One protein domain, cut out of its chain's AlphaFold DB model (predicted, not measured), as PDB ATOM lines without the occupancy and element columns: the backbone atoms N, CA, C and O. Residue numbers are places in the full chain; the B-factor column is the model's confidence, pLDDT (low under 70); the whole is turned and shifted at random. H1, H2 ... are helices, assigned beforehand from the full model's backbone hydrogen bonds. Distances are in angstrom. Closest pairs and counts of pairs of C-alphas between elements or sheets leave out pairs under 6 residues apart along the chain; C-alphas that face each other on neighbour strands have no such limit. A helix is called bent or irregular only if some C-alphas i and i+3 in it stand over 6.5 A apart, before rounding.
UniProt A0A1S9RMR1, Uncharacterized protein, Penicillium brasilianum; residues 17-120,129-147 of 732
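AT A GLANCE: This is residues 17 to 120 and 129 to 147 of the 732 residues of an uncharacterized protein of Penicillium brasilianum (UniProt A0A1S9RMR1). H1 makes the core of a helical block, with H2 and H5 on opposite sides of it and H4 and H6 crossing it on the other two. H7 packs on H5 and reaches H6, H3 lies at the far end of H2, and residues 107 to 120 fold back past the end of H1. The printed part has 123 residues with seven named helices, H1 to H7 in chain order, and no named strand; its class is all helix. It is compact, with a radius of gyration of the C-alphas of 14.0 A and spans of 40 by 31 by 31 A.

IN THESE COORDINATES: H1, residues 17 to 28, begins with C-alpha 17 at (60.986, 18.900, 103.997) and is 16.0 A long. H2 is residues 33 to 43, 15.8 A, and H3 residues 45 to 50. H4 is residues 60 to 72, 17.8 A; H5 residues 76 to 84; H6 residues 94 to 106, 18.1 A. H7, residues 129 to 147, is 27.2 A long, has a kink of 30 degrees near residue 136 and ends with C-alpha 147 at (64.118, 15.240, 119.599). H7 is irregular, with C-alphas 130 and 133 8.9 A apart; H5 only just, with C-alphas 81 and 84 6.8 A apart.

HOW THE PARTS SIT: H1 is the hub, touching five helices. H1 and H2 only just touch, a helical hairpin at 39 degrees, a steep tilt, with closest C-alphas Leu 25 and Leu 36 at 7.0 A. H5 touches H1 at a shallow tilt of 27 degrees, the same way, Cys 23 to Val 81 being the closest C-alphas at 6.4 A. H4 and H6 are about perpendicular to H1, at 89 and 81 degrees, and apart from each other; their closest C-alphas to it are Cys 23 and Trp 67, 6.8 A, and Val 21 and Ile 96, 6.4 A. H7 touches H5, with closest C-alphas Pro 76 and Tyr 135 at 4.8 A. H3 touches no helix but is near H2. Every O i to N i+4 pair is within hydrogen-bond range in H1, H2, H3, H4 and H6, against 4 of 5 in H5 and 9 of 15 in H7.

THE WHOLE: The C-alphas farthest apart, Gly 108 and Asn 129, are 42.6 A apart. Residues 121 to 128 are not printed, and C-alphas 120 and 129 are 22.8 A apart across the cut. Of the links printed whole, none is long. The model's pLDDT is under 70 at residue 133 and residues 142 to 147.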
ATOM      1  N   TYR A  17      62.119  19.397 103.207       96.12
ATOM      2  CA  TYR A  17      60.986  18.900 103.997       96.12
ATOM      3  C   TYR A  17      59.713  18.673 103.154       96.12
ATOM      4  O   TYR A  17      59.041  17.653 103.304       96.12
ATOM      5  N   HIS A  18      59.432  19.538 102.168       97.50
ATOM      6  CA  HIS A  18      58.363  19.326 101.178       97.50
ATOM      7  C   HIS A  18      58.571  18.017 100.398       97.50
ATOM      8  O   HIS A  18      57.616  17.286 100.133       97.50
ATOM      9  N   ARG A  19      59.819  17.701 100.027       97.81
ATOM     10  CA  ARG A  19      60.169  16.468  99.302       97.81
ATOM     11  C   ARG A  19      60.055  15.243 100.216       97.81
ATOM     12  O   ARG A  19      59.518  14.233  99.776       97.81
ATOM     13  N   GLN A  20      60.478  15.348 101.479       97.06
ATOM     14  CA  GLN A  20      60.354  14.285 102.484       97.06
ATOM     15  C   GLN A  20      58.890  13.920 102.741       97.06
ATOM     16  O   GLN A  20      58.511  12.776 102.518       97.06
ATOM     17  N   VAL A  21      58.040  14.890 103.102       98.12
ATOM     18  CA  VAL A  21      56.601  14.655 103.340       98.12
ATOM     19  C   VAL A  21      55.920  14.052 102.105       98.12
ATOM     20  O   VAL A  21      55.123  13.124 102.236       98.12
ATOM     21  N   LEU A  22      56.271  14.507 100.895       98.31
ATOM     22  CA  LEU A  22      55.773  13.928  99.642       98.31
ATOM     23  C   LEU A  22      56.221  12.466  99.444       98.31
ATOM     24  O   LEU A  22      55.403  11.617  99.092       98.31
ATOM     25  N   CYS A  23      57.495  12.151  99.685       98.25
ATOM     26  CA  CYS A  23      58.012  10.784  99.615       98.25
ATOM     27  C   CYS A  23      57.385   9.874 100.688       98.25
ATOM     28  O   CYS A  23      56.987   8.755 100.364       98.25
ATOM     29  N   CYS A  24      57.195  10.353 101.921       98.12
ATOM     30  CA  CYS A  24      56.513   9.618 102.991       98.12
ATOM     31  C   CYS A  24      55.034   9.344 102.661       98.12
ATOM     32  O   CYS A  24      54.568   8.227 102.894       98.12
ATOM     33  N   LEU A  25      54.317  10.306 102.061       98.38
ATOM     34  CA  LEU A  25      52.949  10.112 101.553       98.38
ATOM     35  C   LEU A  25      52.880   8.990 100.504       98.38
ATOM     36  O   LEU A  25      51.971   8.166 100.562       98.38
ATOM     37  N   TYR A  26      53.845   8.914  99.581       98.19
ATOM     38  CA  TYR A  26      53.919   7.820  98.601       98.19
ATOM     39  C   TYR A  26      54.370   6.480  99.211       98.19
ATOM     40  O   TYR A  26      53.894   5.422  98.781       98.19
ATOM     41  N   ARG A  27      55.287   6.498 100.191       97.44
ATOM     42  CA  ARG A  27      55.870   5.288 100.792       97.44
ATOM     43  C   ARG A  27      54.923   4.591 101.758       97.44
ATOM     44  O   ARG A  27      54.687   3.403 101.589       97.44
ATOM     45  N   PHE A  28      54.376   5.306 102.739       98.00
ATOM     46  CA  PHE A  28      53.740   4.690 103.912       98.00
ATOM     47  C   PHE A  28      52.206   4.621 103.859       98.00
ATOM     48  O   PHE A  28      51.610   3.919 104.677       98.00
ATOM     49  N   PHE A  29      51.561   5.291 102.899       98.12
ATOM     50  CA  PHE A  29      50.102   5.428 102.837       98.12
ATOM     51  C   PHE A  29      49.516   5.039 101.470       98.12
ATOM     52  O   PHE A  29      50.159   5.169 100.426       98.12
ATOM     53  N   GLU A  30      48.266   4.577 101.476       97.69
ATOM     54  CA  GLU A  30      47.427   4.373 100.290       97.69
ATOM     55  C   GLU A  30      46.491   5.575 100.118       97.69
ATOM     56  O   GLU A  30      45.310   5.540 100.458       97.69
ATOM     57  N   CYS A  31      47.045   6.680  99.616       97.38
ATOM     58  CA  CYS A  31      46.295   7.906  99.349       97.38
ATOM     59  C   CYS A  31      45.659   7.885  97.952       97.38
ATOM     60  O   CYS A  31      46.344   7.641  96.955       97.38
ATOM     61  N   SER A  32      44.387   8.278  97.845       97.94
ATOM     62  CA  SER A  32      43.814   8.717  96.568       97.94
ATOM     63  C   SER A  32      44.507   9.991  96.058       97.94
ATOM     64  O   SER A  32      45.144  10.724  96.823       97.94
ATOM     65  N   HIS A  33      44.361  10.294  94.763       97.94
ATOM     66  CA  HIS A  33      44.911  11.519  94.164       97.94
ATOM     67  C   HIS A  33      44.450  12.789  94.899       97.94
ATOM     68  O   HIS A  33      45.243  13.712  95.112       97.94
ATOM     69  N   ASP A  34      43.185  12.816  95.326       97.56
ATOM     70  CA  ASP A  34      42.596  13.940  96.051       97.56
ATOM     71  C   ASP A  34      43.078  13.979  97.505       97.56
ATOM     72  O   ASP A  34      43.494  15.039  97.968       97.56
ATOM     73  N   GLN A  35      43.131  12.835  98.205       98.19
ATOM     74  CA  GLN A  35      43.681  12.759  99.566       98.19
ATOM     75  C   GLN A  35      45.126  13.267  99.612       98.19
ATOM     76  O   GLN A  35      45.438  14.132 100.426       98.19
ATOM     77  N   LEU A  36      45.991  12.795  98.706       98.44
ATOM     78  CA  LEU A  36      47.391  13.225  98.631       98.44
ATOM     79  C   LEU A  36      47.495  14.740  98.381       98.44
ATOM     80  O   LEU A  36      48.286  15.421  99.036       98.44
ATOM     81  N   SER A  37      46.652  15.275  97.491       97.81
ATOM     82  CA  SER A  37      46.596  16.710  97.182       97.81
ATOM     83  C   SER A  37      46.139  17.552  98.377       97.81
ATOM     84  O   SER A  37      46.766  18.567  98.687       97.81
ATOM     85  N   VAL A  38      45.070  17.144  99.070       98.12
ATOM     86  CA  VAL A  38      44.500  17.871 100.220       98.12
ATOM     87  C   VAL A  38      45.426  17.801 101.439       98.12
ATOM     88  O   VAL A  38      45.631  18.823 102.095       98.12
ATOM     89  N   LEU A  39      46.023  16.638 101.725       98.25
ATOM     90  CA  LEU A  39      46.952  16.448 102.847       98.25
ATOM     91  C   LEU A  39      48.197  17.314 102.685       98.25
ATOM     92  O   LEU A  39      48.469  18.160 103.535       98.25
ATOM     93  N   PHE A  40      48.904  17.169 101.559       98.25
ATOM     94  CA  PHE A  40      50.095  17.968 101.265       98.25
ATOM     95  C   PHE A  40      49.789  19.473 101.339       98.25
ATOM     96  O   PHE A  40      50.535  20.240 101.944       98.25
ATOM     97  N   SER A  41      48.649  19.892 100.785       97.81
ATOM     98  CA  SER A  41      48.257  21.305 100.754       97.81
ATOM     99  C   SER A  41      47.733  21.853 102.080       97.81
ATOM    100  O   SER A  41      47.666  23.068 102.249       97.81
ATOM    101  N   THR A  42      47.360  20.985 103.021       97.94
ATOM    102  CA  THR A  42      46.983  21.386 104.382       97.94
ATOM    103  C   THR A  42      48.217  21.491 105.271       97.94
ATOM    104  O   THR A  42      48.345  22.479 105.989       97.94
ATOM    105  N   ILE A  43      49.170  20.555 105.150       97.69
ATOM    106  CA  ILE A  43      50.472  20.626 105.837       97.69
ATOM    107  C   ILE A  43      51.235  21.898 105.420       97.69
ATOM    108  O   ILE A  43      51.758  22.595 106.284       97.69
ATOM    109  N   PHE A  44      51.236  22.239 104.124       97.19
ATOM    110  CA  PHE A  44      51.982  23.374 103.554       97.19
ATOM    111  C   PHE A  44      51.097  24.554 103.113       97.19
ATOM    112  O   PHE A  44      51.407  25.257 102.148       97.19
ATOM    113  N   ARG A  45      49.968  24.788 103.800       97.00
ATOM    114  CA  ARG A  45      48.994  25.831 103.416       97.00
ATOM    115  C   ARG A  45      49.600  27.237 103.369       97.00
ATOM    116  O   ARG A  45      49.268  28.012 102.473       97.00
ATOM    117  N   ASN A  46      50.497  27.563 104.298       93.62
ATOM    118  CA  ASN A  46      51.144  28.875 104.348       93.62
ATOM    119  C   ASN A  46      52.143  29.046 103.192       93.62
ATOM    120  O   ASN A  46      52.058  30.027 102.453       93.62
ATOM    121  N   ASP A  47      53.011  28.060 102.951       94.25
ATOM    122  CA  ASP A  47      53.965  28.077 101.835       94.25
ATOM    123  C   ASP A  47      53.267  28.157 100.471       94.25
ATOM    124  O   ASP A  47      53.708  28.895  99.588       94.25
ATOM    125  N   LEU A  48      52.142  27.456 100.296       94.62
ATOM    126  CA  LEU A  48      51.326  27.529  99.080       94.62
ATOM    127  C   LEU A  48      50.684  28.909  98.890       94.62
ATOM    128  O   LEU A  48      50.733  29.447  97.778       94.62
ATOM    129  N   ARG A  49      50.155  29.522  99.957       94.44
ATOM    130  CA  ARG A  49      49.663  30.910  99.923       94.44
ATOM    131  C   ARG A  49      50.774  31.876  99.497       94.44
ATOM    132  O   ARG A  49      50.562  32.640  98.556       94.44
ATOM    133  N   HIS A  50      51.971  31.780 100.082       91.75
ATOM    134  CA  HIS A  50      53.136  32.587  99.684       91.75
ATOM    135  C   HIS A  50      53.620  32.304  98.249       91.75
ATOM    136  O   HIS A  50      54.051  33.223  97.555       91.75
ATOM    137  N   CYS A  51      53.489  31.068  97.755       91.12
ATOM    138  CA  CYS A  51      53.784  30.700  96.364       91.12
ATOM    139  C   CYS A  51      52.681  31.106  95.357       91.12
ATOM    140  O   CYS A  51      52.763  30.732  94.182       91.12
ATOM    141  N   GLY A  52      51.647  31.841  95.787       93.69
ATOM    142  CA  GLY A  52      50.590  32.379  94.925       93.69
ATOM    143  C   GLY A  52      49.443  31.415  94.599       93.69
ATOM    144  O   GLY A  52      48.696  31.668  93.658       93.69
ATOM    145  N   PHE A  53      49.282  30.314  95.342       89.94
ATOM    146  CA  PHE A  53      48.152  29.386  95.164       89.94
ATOM    147  C   PHE A  53      46.865  29.882  95.855       89.94
ATOM    148  O   PHE A  53      45.774  29.404  95.546       89.94
ATOM    149  N   GLY A  54      46.976  30.831  96.794       92.06
ATOM    150  CA  GLY A  54      45.862  31.221  97.661       92.06
ATOM    151  C   GLY A  54      45.366  30.023  98.474       92.06
ATOM    152  O   GLY A  54      46.171  29.280  99.028       92.06
ATOM    153  N   ASP A  55      44.053  29.809  98.504       91.44
ATOM    154  CA  ASP A  55      43.430  28.661  99.180       91.44
ATOM    155  C   ASP A  55      43.271  27.420  98.278       91.44
ATOM    156  O   ASP A  55      42.587  26.463  98.641       91.44
ATOM    157  N   GLN A  56      43.888  27.412  97.089       94.62
ATOM    158  CA  GLN A  56      43.836  26.269  96.176       94.62
ATOM    159  C   GLN A  56      44.876  25.210  96.554       94.62
ATOM    160  O   GLN A  56      46.056  25.507  96.743       94.62
ATOM    161  N   ASN A  57      44.452  23.946  96.580       96.50
ATOM    162  CA  ASN A  57      45.362  22.823  96.781       96.50
ATOM    163  C   ASN A  57      46.340  22.679  95.600       96.50
ATOM    164  O   ASN A  57      45.975  22.861  94.435       96.50
ATOM    165  N   ALA A  58      47.576  22.272  95.888       95.88
ATOM    166  CA  ALA A  58      48.511  21.819  94.871       95.88
ATOM    167  C   ALA A  58      47.951  20.568  94.173       95.88
ATOM    168  O   ALA A  58      47.621  19.575  94.817       95.88
ATOM    169  N   SER A  59      47.828  20.620  92.845       96.69
ATOM    170  CA  SER A  59      47.188  19.552  92.074       96.69
ATOM    171  C   SER A  59      48.015  18.266  92.052       96.69
ATOM    172  O   SER A  59      49.238  18.308  91.889       96.69
ATOM    173  N   TYR A  60      47.338  17.112  92.121       97.56
ATOM    174  CA  TYR A  60      47.971  15.789  92.086       97.56
ATOM    175  C   TYR A  60      49.023  15.652  90.977       97.56
ATOM    176  O   TYR A  60      50.132  15.201  91.236       97.56
ATOM    177  N   ALA A  61      48.721  16.111  89.758       96.94
ATOM    178  CA  ALA A  61      49.649  16.040  88.628       96.94
ATOM    179  C   ALA A  61      50.984  16.772  88.886       96.94
ATOM    180  O   ALA A  61      52.031  16.304  88.447       96.94
ATOM    181  N   ARG A  62      50.970  17.890  89.627       95.62
ATOM    182  CA  ARG A  62      52.178  18.639  90.020       95.62
ATOM    183  C   ARG A  62      52.948  17.934  91.139       95.62
ATOM    184  O   ARG A  62      54.174  17.920  91.097       95.62
ATOM    185  N   LEU A  63      52.246  17.347  92.108       97.31
ATOM    186  CA  LEU A  63      52.858  16.586  93.204       97.31
ATOM    187  C   LEU A  63      53.494  15.285  92.684       97.31
ATOM    188  O   LEU A  63      54.653  14.998  92.970       97.31
ATOM    189  N   HIS A  64      52.778  14.549  91.832       97.50
ATOM    190  CA  HIS A  64      53.265  13.335  91.189       97.50
ATOM    191  C   HIS A  64      54.451  13.608  90.258       97.50
ATOM    192  O   HIS A  64      55.459  12.913  90.350       97.50
ATOM    193  N   ALA A  65      54.387  14.657  89.425       96.50
ATOM    194  CA  ALA A  65      55.507  15.047  88.565       96.50
ATOM    195  C   ALA A  65      56.764  15.431  89.365       96.50
ATOM    196  O   ALA A  65      57.872  15.152  88.912       96.50
ATOM    197  N   GLN A  66      56.615  16.020  90.559       97.44
ATOM    198  CA  GLN A  66      57.756  16.253  91.445       97.44
ATOM    199  C   GLN A  66      58.315  14.937  92.000       97.44
ATOM    200  O   GLN A  66      59.524  14.741  91.950       97.44
ATOM    201  N   TRP A  67      57.475  14.036  92.519       97.81
ATOM    202  CA  TRP A  67      57.943  12.756  93.071       97.81
ATOM    203  C   TRP A  67      58.626  11.876  92.010       97.81
ATOM    204  O   TRP A  67      59.697  11.323  92.254       97.81
ATOM    205  N   ASP A  68      58.062  11.817  90.803       97.12
ATOM    206  CA  ASP A  68      58.657  11.132  89.654       97.12
ATOM    207  C   ASP A  68      59.963  11.805  89.181       97.12
ATOM    208  O   ASP A  68      60.924  11.111  88.855       97.12
ATOM    209  N   TRP A  69      60.065  13.140  89.224       96.06
ATOM    210  CA  TRP A  69      61.336  13.838  88.983       96.06
ATOM    211  C   TRP A  69      62.392  13.496  90.044       96.06
ATOM    212  O   TRP A  69      63.525  13.179  89.687       96.06
ATOM    213  N   LEU A  70      62.025  13.485  91.333       95.88
ATOM    214  CA  LEU A  70      62.923  13.087  92.424       95.88
ATOM    215  C   LEU A  70      63.446  11.655  92.216       95.88
ATOM    216  O   LEU A  70      64.651  11.427  92.345       95.88
ATOM    217  N   LYS A  71      62.566  10.724  91.816       95.56
ATOM    218  CA  LYS A  71      62.916   9.340  91.461       95.56
ATOM    219  C   LYS A  71      63.855   9.272  90.252       95.56
ATOM    220  O   LYS A  71      64.941   8.705  90.344       95.56
ATOM    221  N   ARG A  72      63.462   9.855  89.112       93.75
ATOM    222  CA  ARG A  72      64.210   9.780  87.838       93.75
ATOM    223  C   ARG A  72      65.530  10.546  87.837       93.75
ATOM    224  O   ARG A  72      66.347  10.335  86.948       93.75
ATOM    225  N   GLN A  73      65.745  11.452  88.784       93.38
ATOM    226  CA  GLN A  73      67.014  12.166  88.966       93.38
ATOM    227  C   GLN A  73      67.813  11.642  90.165       93.38
ATOM    228  O   GLN A  73      68.694  12.351  90.641       93.38
ATOM    229  N   LYS A  74      67.472  10.442  90.672       91.62
ATOM    230  CA  LYS A  74      68.085   9.787  91.839       91.62
ATOM    231  C   LYS A  74      68.360  10.767  92.999       91.62
ATOM    232  O   LYS A  74      69.414  10.727  93.621       91.62
ATOM    233  N   ARG A  75      67.441  11.707  93.283       93.62
ATOM    234  CA  ARG A  75      67.722  12.779  94.259       93.62
ATOM    235  C   ARG A  75      67.883  12.184  95.663       93.62
ATOM    236  O   ARG A  75      67.054  11.351  96.040       93.62
ATOM    237  N   PRO A  76      68.860  12.632  96.474       93.75
ATOM    238  CA  PRO A  76      69.170  11.984  97.747       93.75
ATOM    239  C   PRO A  76      68.010  11.906  98.730       93.75
ATOM    240  O   PRO A  76      67.887  10.913  99.432       93.75
ATOM    241  N   VAL A  77      67.112  12.894  98.749       95.56
ATOM    242  CA  VAL A  77      65.894  12.835  99.573       95.56
ATOM    243  C   VAL A  77      64.983  11.658  99.200       95.56
ATOM    244  O   VAL A  77      64.396  11.043 100.082       95.56
ATOM    245  N   TRP A  78      64.906  11.290  97.916       96.69
ATOM    246  CA  TRP A  78      64.151  10.118  97.464       96.69
ATOM    247  C   TRP A  78      64.884   8.826  97.825       96.69
ATOM    248  O   TRP A  78      64.270   7.921  98.380       96.69
ATOM    249  N   TYR A  79      66.199   8.757  97.583       94.31
ATOM    250  CA  TYR A  79      67.008   7.586  97.945       94.31
ATOM    251  C   TYR A  79      67.025   7.332  99.458       94.31
ATOM    252  O   TYR A  79      66.848   6.202  99.902       94.31
ATOM    253  N   HIS A  80      67.124   8.379 100.268       94.88
ATOM    254  CA  HIS A  80      67.060   8.274 101.718       94.88
ATOM    255  C   HIS A  80      65.675   7.803 102.194       94.88
ATOM    256  O   HIS A  80      65.586   6.793 102.890       94.88
ATOM    257  N   VAL A  81      64.582   8.455 101.760       96.31
ATOM    258  CA  VAL A  81      63.218   8.097 102.201       96.31
ATOM    259  C   VAL A  81      62.763   6.729 101.679       96.31
ATOM    260  O   VAL A  81      61.969   6.090 102.360       96.31
ATOM    261  N   HIS A  82      63.219   6.266 100.507       95.75
ATOM    262  CA  HIS A  82      62.724   5.029  99.879       95.75
ATOM    263  C   HIS A  82      63.697   3.838  99.884       95.75
ATOM    264  O   HIS A  82      63.221   2.709  99.798       95.75
ATOM    265  N   ILE A  83      65.016   4.059  99.952       93.38
ATOM    266  CA  ILE A  83      66.036   3.004  99.790       93.38
ATOM    267  C   ILE A  83      66.842   2.793 101.076       93.38
ATOM    268  O   ILE A  83      66.916   1.674 101.566       93.38
ATOM    269  N   HIS A  84      67.450   3.851 101.629       92.06
ATOM    270  CA  HIS A  84      68.411   3.708 102.737       92.06
ATOM    271  C   HIS A  84      67.746   3.542 104.109       92.06
ATOM    272  O   HIS A  84      68.381   3.063 105.042       92.06
ATOM    273  N   THR A  85      66.484   3.953 104.250       92.31
ATOM    274  CA  THR A  85      65.726   3.810 105.499       92.31
ATOM    275  C   THR A  85      64.831   2.577 105.459       92.31
ATOM    276  O   THR A  85      64.145   2.321 104.461       92.31
ATOM    277  N   GLU A  86      64.790   1.824 106.561       94.25
ATOM    278  CA  GLU A  86      63.884   0.680 106.718       94.25
ATOM    279  C   GLU A  86      62.421   1.087 106.474       94.25
ATOM    280  O   GLU A  86      62.024   2.233 106.704       94.25
ATOM    281  N   PHE A  87      61.580   0.142 106.039       95.94
ATOM    282  CA  PHE A  87      60.135   0.367 105.930       95.94
ATOM    283  C   PHE A  87      59.476   0.322 107.322       95.94
ATOM    284  O   PHE A  87      58.721  -0.588 107.661       95.94
ATOM    285  N   ARG A  88      59.804   1.307 108.159       93.62
ATOM    286  CA  ARG A  88      59.363   1.414 109.551       93.62
ATOM    287  C   ARG A  88      58.810   2.796 109.848       93.62
ATOM    288  O   ARG A  88      59.320   3.809 109.380       93.62
ATOM    289  N   LYS A  89      57.717   2.816 110.611       91.56
ATOM    290  CA  LYS A  89      56.890   4.010 110.879       91.56
ATOM    291  C   LYS A  89      57.155   4.626 112.256       91.56
ATOM    292  O   LYS A  89      56.528   5.613 112.628       91.56
ATOM    293  N   ASP A  90      58.025   3.968 113.008       89.81
ATOM    294  CA  ASP A  90      58.383   4.162 114.409       89.81
ATOM    295  C   ASP A  90      59.835   4.650 114.590       89.81
ATOM    296  O   ASP A  90      60.215   5.008 115.701       89.81
ATOM    297  N   LEU A  91      60.616   4.695 113.502       92.56
ATOM    298  CA  LEU A  91      61.998   5.194 113.439       92.56
ATOM    299  C   LEU A  91      62.056   6.610 112.819       92.56
ATOM    300  O   LEU A  91      61.114   7.374 112.963       92.56
ATOM    301  N   GLU A  92      63.119   6.945 112.083       93.44
ATOM    302  CA  GLU A  92      63.454   8.267 111.510       93.44
ATOM    303  C   GLU A  92      62.294   9.051 110.844       93.44
ATOM    304  O   GLU A  92      62.265  10.277 110.893       93.44
ATOM    305  N   TRP A  93      61.288   8.379 110.268       95.69
ATOM    306  CA  TRP A  93      60.116   9.037 109.658       95.69
ATOM    307  C   TRP A  93      58.922   9.259 110.602       95.69
ATOM    308  O   TRP A  93      57.900   9.798 110.161       95.69
ATOM    309  N   ARG A  94      59.017   8.858 111.877       94.44
ATOM    310  CA  ARG A  94      57.928   8.835 112.874       94.44
ATOM    311  C   ARG A  94      57.149  10.139 112.923       94.44
ATOM    312  O   ARG A  94      55.924  10.110 112.844       94.44
ATOM    313  N   ASP A  95      57.833  11.272 113.027       92.31
ATOM    314  CA  ASP A  95      57.193  12.563 113.300       92.31
ATOM    315  C   ASP A  95      56.567  13.176 112.033       92.31
ATOM    316  O   ASP A  95      55.494  13.777 112.095       92.31
ATOM    317  N   ILE A  96      57.141  12.910 110.851       96.69
ATOM    318  CA  ILE A  96      56.505  13.211 109.555       96.69
ATOM    319  C   ILE A  96      55.251  12.347 109.355       96.69
ATOM    320  O   ILE A  96      54.198  12.857 108.963       96.69
ATOM    321  N   ILE A  97      55.328  11.051 109.662       97.56
ATOM    322  CA  ILE A  97      54.189  10.123 109.596       97.56
ATOM    323  C   ILE A  97      53.109  10.532 110.611       97.56
ATOM    324  O   ILE A  97      51.926  10.537 110.273       97.56
ATOM    325  N   HIS A  98      53.494  10.940 111.823       95.38
ATOM    326  CA  HIS A  98      52.591  11.483 112.837       95.38
ATOM    327  C   HIS A  98      51.919  12.776 112.359       95.38
ATOM    328  O   HIS A  98      50.700  12.895 112.462       95.38
ATOM    329  N   ARG A  99      52.662  13.710 111.750       96.81
ATOM    330  CA  ARG A  99      52.084  14.937 111.182       96.81
ATOM    331  C   ARG A  99      51.075  14.638 110.070       96.81
ATOM    332  O   ARG A  99      50.015  15.257 110.043       96.81
ATOM    333  N   ILE A 100      51.361  13.668 109.197       98.06
ATOM    334  CA  ILE A 100      50.421  13.208 108.160       98.06
ATOM    335  C   ILE A 100      49.157  12.599 108.794       98.06
ATOM    336  O   ILE A 100      48.052  12.950 108.381       98.06
ATOM    337  N   ARG A 101      49.300  11.738 109.815       97.69
ATOM    338  CA  ARG A 101      48.175  11.147 110.569       97.69
ATOM    339  C   ARG A 101      47.300  12.217 111.229       97.69
ATOM    340  O   ARG A 101      46.082  12.174 111.077       97.69
ATOM    341  N   LEU A 102      47.913  13.178 111.921       96.25
ATOM    342  CA  LEU A 102      47.215  14.266 112.607       96.25
ATOM    343  C   LEU A 102      46.430  15.127 111.611       96.25
ATOM    344  O   LEU A 102      45.228  15.303 111.777       96.25
ATOM    345  N   THR A 103      47.065  15.571 110.524       97.62
ATOM    346  CA  THR A 103      46.375  16.360 109.493       97.62
ATOM    347  C   THR A 103      45.285  15.561 108.770       97.62
ATOM    348  O   THR A 103      44.258  16.129 108.406       97.62
ATOM    349  N   ALA A 104      45.428  14.243 108.603       97.94
ATOM    350  CA  ALA A 104      44.344  13.403 108.089       97.94
ATOM    351  C   ALA A 104      43.144  13.344 109.046       97.94
ATOM    352  O   ALA A 104      42.005  13.497 108.602       97.94
ATOM    353  N   PHE A 105      43.396  13.191 110.348       96.62
ATOM    354  CA  PHE A 105      42.368  13.204 111.389       96.62
ATOM    355  C   PHE A 105      41.633  14.553 111.460       96.62
ATOM    356  O   PHE A 105      40.404  14.574 111.420       96.62
ATOM    357  N   GLU A 106      42.364  15.675 111.456       96.56
ATOM    358  CA  GLU A 106      41.815  17.045 111.400       96.56
ATOM    359  C   GLU A 106      40.889  17.270 110.189       96.56
ATOM    360  O   GLU A 106      39.906  18.005 110.273       96.56
ATOM    361  N   LEU A 107      41.190  16.627 109.055       97.00
ATOM    362  CA  LEU A 107      40.412  16.703 107.814       97.00
ATOM    363  C   LEU A 107      39.277  15.663 107.723       97.00
ATOM    364  O   LEU A 107      38.563  15.636 106.719       97.00
ATOM    365  N   GLY A 108      39.122  14.775 108.713       97.38
ATOM    366  CA  GLY A 108      38.176  13.652 108.659       97.38
ATOM    367  C   GLY A 108      38.509  12.598 107.591       97.38
ATOM    368  O   GLY A 108      37.629  11.853 107.157       97.38
ATOM    369  N   LEU A 109      39.763  12.537 107.131       97.44
ATOM    370  CA  LEU A 109      40.219  11.615 106.094       97.44
ATOM    371  C   LEU A 109      40.672  10.284 106.702       97.44
ATOM    372  O   LEU A 109      41.686  10.210 107.393       97.44
ATOM    373  N   LEU A 110      39.970   9.205 106.356       97.19
ATOM    374  CA  LEU A 110      40.443   7.846 106.615       97.19
ATOM    375  C   LEU A 110      41.639   7.538 105.701       97.19
ATOM    376  O   LEU A 110      41.471   7.318 104.500       97.19
ATOM    377  N   LEU A 111      42.844   7.536 106.273       96.81
ATOM    378  CA  LEU A 111      44.052   7.040 105.620       96.81
ATOM    379  C   LEU A 111      44.247   5.551 105.908       96.81
ATOM    380  O   LEU A 111      44.329   5.140 107.063       96.81
ATOM    381  N   GLN A 112      44.393   4.763 104.845       97.81
ATOM    382  CA  GLN A 112      44.918   3.407 104.933       97.81
ATOM    383  C   GLN A 112      46.447   3.470 104.899       97.81
ATOM    384  O   GLN A 112      47.040   4.068 103.998       97.81
ATOM    385  N   GLU A 113      47.098   2.868 105.890       97.56
ATOM    386  CA  GLU A 113      48.552   2.737 105.899       97.56
ATOM    387  C   GLU A 113      48.987   1.433 105.235       97.56
ATOM    388  O   GLU A 113      48.411   0.374 105.482       97.56
ATOM    389  N   LYS A 114      50.079   1.491 104.477       97.75
ATOM    390  CA  LYS A 114      50.689   0.309 103.866       97.75
ATOM    391  C   LYS A 114      51.309  -0.593 104.932       97.75
ATOM    392  O   LYS A 114      51.867  -0.109 105.922       97.75
ATOM    393  N   LEU A 115      51.229  -1.905 104.716       96.19
ATOM    394  CA  LEU A 115      51.817  -2.929 105.595       96.19
ATOM    395  C   LEU A 115      53.220  -3.374 105.148       96.19
ATOM    396  O   LEU A 115      53.963  -3.935 105.944       96.19
ATOM    397  N   PHE A 116      53.581  -3.108 103.894       96.19
ATOM    398  CA  PHE A 116      54.868  -3.426 103.275       96.19
ATOM    399  C   PHE A 116      55.212  -2.352 102.235       96.19
ATOM    400  O   PHE A 116      54.318  -1.646 101.757       96.19
ATOM    401  N   ASP A 117      56.490  -2.224 101.872       96.06
ATOM    402  CA  ASP A 117      56.892  -1.268 100.841       96.06
ATOM    403  C   ASP A 117      56.421  -1.735  99.457       96.06
ATOM    404  O   ASP A 117      56.660  -2.869  99.043       96.06
ATOM    405  N   THR A 118      55.741  -0.849  98.731       95.50
ATOM    406  CA  THR A 118      55.220  -1.116  97.382       95.50
ATOM    407  C   THR A 118      56.107  -0.513  96.290       95.50
ATOM    408  O   THR A 118      55.702  -0.470  95.127       95.50
ATOM    409  N   ILE A 119      57.252   0.076  96.645       93.12
ATOM    410  CA  ILE A 119      58.062   0.887  95.735       93.12
ATOM    411  C   ILE A 119      59.259   0.072  95.256       93.12
ATOM    412  O   ILE A 119      60.253  -0.087  95.955       93.12
ATOM    413  N   HIS A 120      59.171  -0.421  94.018       89.50
ATOM    414  CA  HIS A 120      60.274  -1.138  93.384       89.50
ATOM    415  C   HIS A 120      61.535  -0.267  93.294       89.50
ATOM    416  O   HIS A 120      61.547   0.783  92.632       89.50
ATOM    417  N   ASN A 129      78.099   9.992  97.110       72.06
ATOM    418  CA  ASN A 129      79.109  11.039  97.255       72.06
ATOM    419  C   ASN A 129      78.797  12.273  96.390       72.06
ATOM    420  O   ASN A 129      78.949  13.403  96.859       72.06
ATOM    421  N   ASP A 130      78.289  12.070  95.168       75.44
ATOM    422  CA  ASP A 130      78.081  13.132  94.169       75.44
ATOM    423  C   ASP A 130      77.037  14.184  94.601       75.44
ATOM    424  O   ASP A 130      77.026  15.310  94.104       75.44
ATOM    425  N   HIS A 131      76.146  13.849  95.547       76.69
ATOM    426  CA  HIS A 131      75.068  14.726  96.035       76.69
ATOM    427  C   HIS A 131      74.975  14.780  97.581       76.69
ATOM    428  O   HIS A 131      73.886  14.964  98.140       76.69
ATOM    429  N   THR A 132      76.108  14.638  98.278       74.69
ATOM    430  CA  THR A 132      76.189  14.507  99.751       74.69
ATOM    431  C   THR A 132      75.393  15.569 100.537       74.69
ATOM    432  O   THR A 132      74.729  15.226 101.514       74.69
ATOM    433  N   ASP A 133      75.363  16.837 100.109       68.81
ATOM    434  CA  ASP A 133      74.667  17.915 100.839       68.81
ATOM    435  C   ASP A 133      73.133  17.759 100.896       68.81
ATOM    436  O   ASP A 133      72.524  18.010 101.939       68.81
ATOM    437  N   GLU A 134      72.474  17.314  99.813       76.94
ATOM    438  CA  GLU A 134      71.027  17.017  99.858       76.94
ATOM    439  C   GLU A 134      70.755  15.702 100.609       76.94
ATOM    440  O   GLU A 134      69.669  15.540 101.169       76.94
ATOM    441  N   TYR A 135      71.729  14.784 100.676       81.06
ATOM    442  CA  TYR A 135      71.613  13.579 101.499       81.06
ATOM    443  C   TYR A 135      71.619  13.930 102.990       81.06
ATOM    444  O   TYR A 135      70.640  13.665 103.691       81.06
ATOM    445  N   LEU A 136      72.671  14.611 103.458       74.81
ATOM    446  CA  LEU A 136      72.806  15.055 104.848       74.81
ATOM    447  C   LEU A 136      71.676  16.010 105.246       74.81
ATOM    448  O   LEU A 136      71.108  15.872 106.326       74.81
ATOM    449  N   GLY A 137      71.282  16.928 104.357       75.94
ATOM    450  CA  GLY A 137      70.131  17.804 104.578       75.94
ATOM    451  C   GLY A 137      68.801  17.057 104.732       75.94
ATOM    452  O   GLY A 137      67.887  17.586 105.360       75.94
ATOM    453  N   SER A 138      68.685  15.834 104.202       76.44
ATOM    454  CA  SER A 138      67.536  14.955 104.436       76.44
ATOM    455  C   SER A 138      67.629  14.283 105.813       76.44
ATOM    456  O   SER A 138      66.748  14.493 106.647       76.44
ATOM    457  N   VAL A 139      68.731  13.571 106.086       80.94
ATOM    458  CA  VAL A 139      68.987  12.868 107.363       80.94
ATOM    459  C   VAL A 139      68.814  13.809 108.564       80.94
ATOM    460  O   VAL A 139      68.087  13.519 109.512       80.94
ATOM    461  N   LEU A 140      69.429  14.994 108.519       76.69
ATOM    462  CA  LEU A 140      69.398  15.951 109.630       76.69
ATOM    463  C   LEU A 140      67.999  16.531 109.895       76.69
ATOM    464  O   LEU A 140      67.681  16.837 111.042       76.69
ATOM    465  N   LEU A 141      67.154  16.681 108.869       77.62
ATOM    466  CA  LEU A 141      65.783  17.181 109.044       77.62
ATOM    467  C   LEU A 141      64.827  16.127 109.608       77.62
ATOM    468  O   LEU A 141      63.880  16.502 110.296       77.62
ATOM    469  N   ALA A 142      65.074  14.844 109.343       69.94
ATOM    470  CA  ALA A 142      64.298  13.764 109.938       69.94
ATOM    471  C   ALA A 142      64.615  13.640 111.439       69.94
ATOM    472  O   ALA A 142      63.729  13.781 112.282       69.94
ATOM    473  N   ASN A 143      65.903  13.537 111.784       68.12
ATOM    474  CA  ASN A 143      66.353  13.427 113.175       68.12
ATOM    475  C   ASN A 143      66.001  14.667 114.032       68.12
ATOM    476  O   ASN A 143      65.593  14.512 115.181       68.12
ATOM    477  N   GLN A 144      66.038  15.889 113.472       69.00
ATOM    478  CA  GLN A 144      65.632  17.121 114.181       69.00
ATOM    479  C   GLN A 144      64.149  17.131 114.617       69.00
ATOM    480  O   GLN A 144      63.793  17.879 115.530       69.00
ATOM    481  N   ALA A 145      63.277  16.324 114.006       56.22
ATOM    482  CA  ALA A 145      61.887  16.194 114.452       56.22
ATOM    483  C   ALA A 145      61.738  15.235 115.652       56.22
ATOM    484  O   ALA A 145      60.873  15.446 116.504       56.22
ATOM    485  N   GLN A 146      62.613  14.228 115.757       49.72
ATOM    486  CA  GLN A 146      62.521  13.168 116.762       49.72
ATOM    487  C   GLN A 146      62.783  13.675 118.188       49.72
ATOM    488  O   GLN A 146      62.131  13.226 119.137       49.72
ATOM    489  N   GLU A 147      63.704  14.634 118.326       46.56
ATOM    490  CA  GLU A 147      64.118  15.240 119.599       46.56
ATOM    491  C   GLU A 147      63.015  16.101 120.239       46.56
ATOM    492  O   GLU A 147      62.873  16.109 121.461       46.56
TER     493      GLU A 147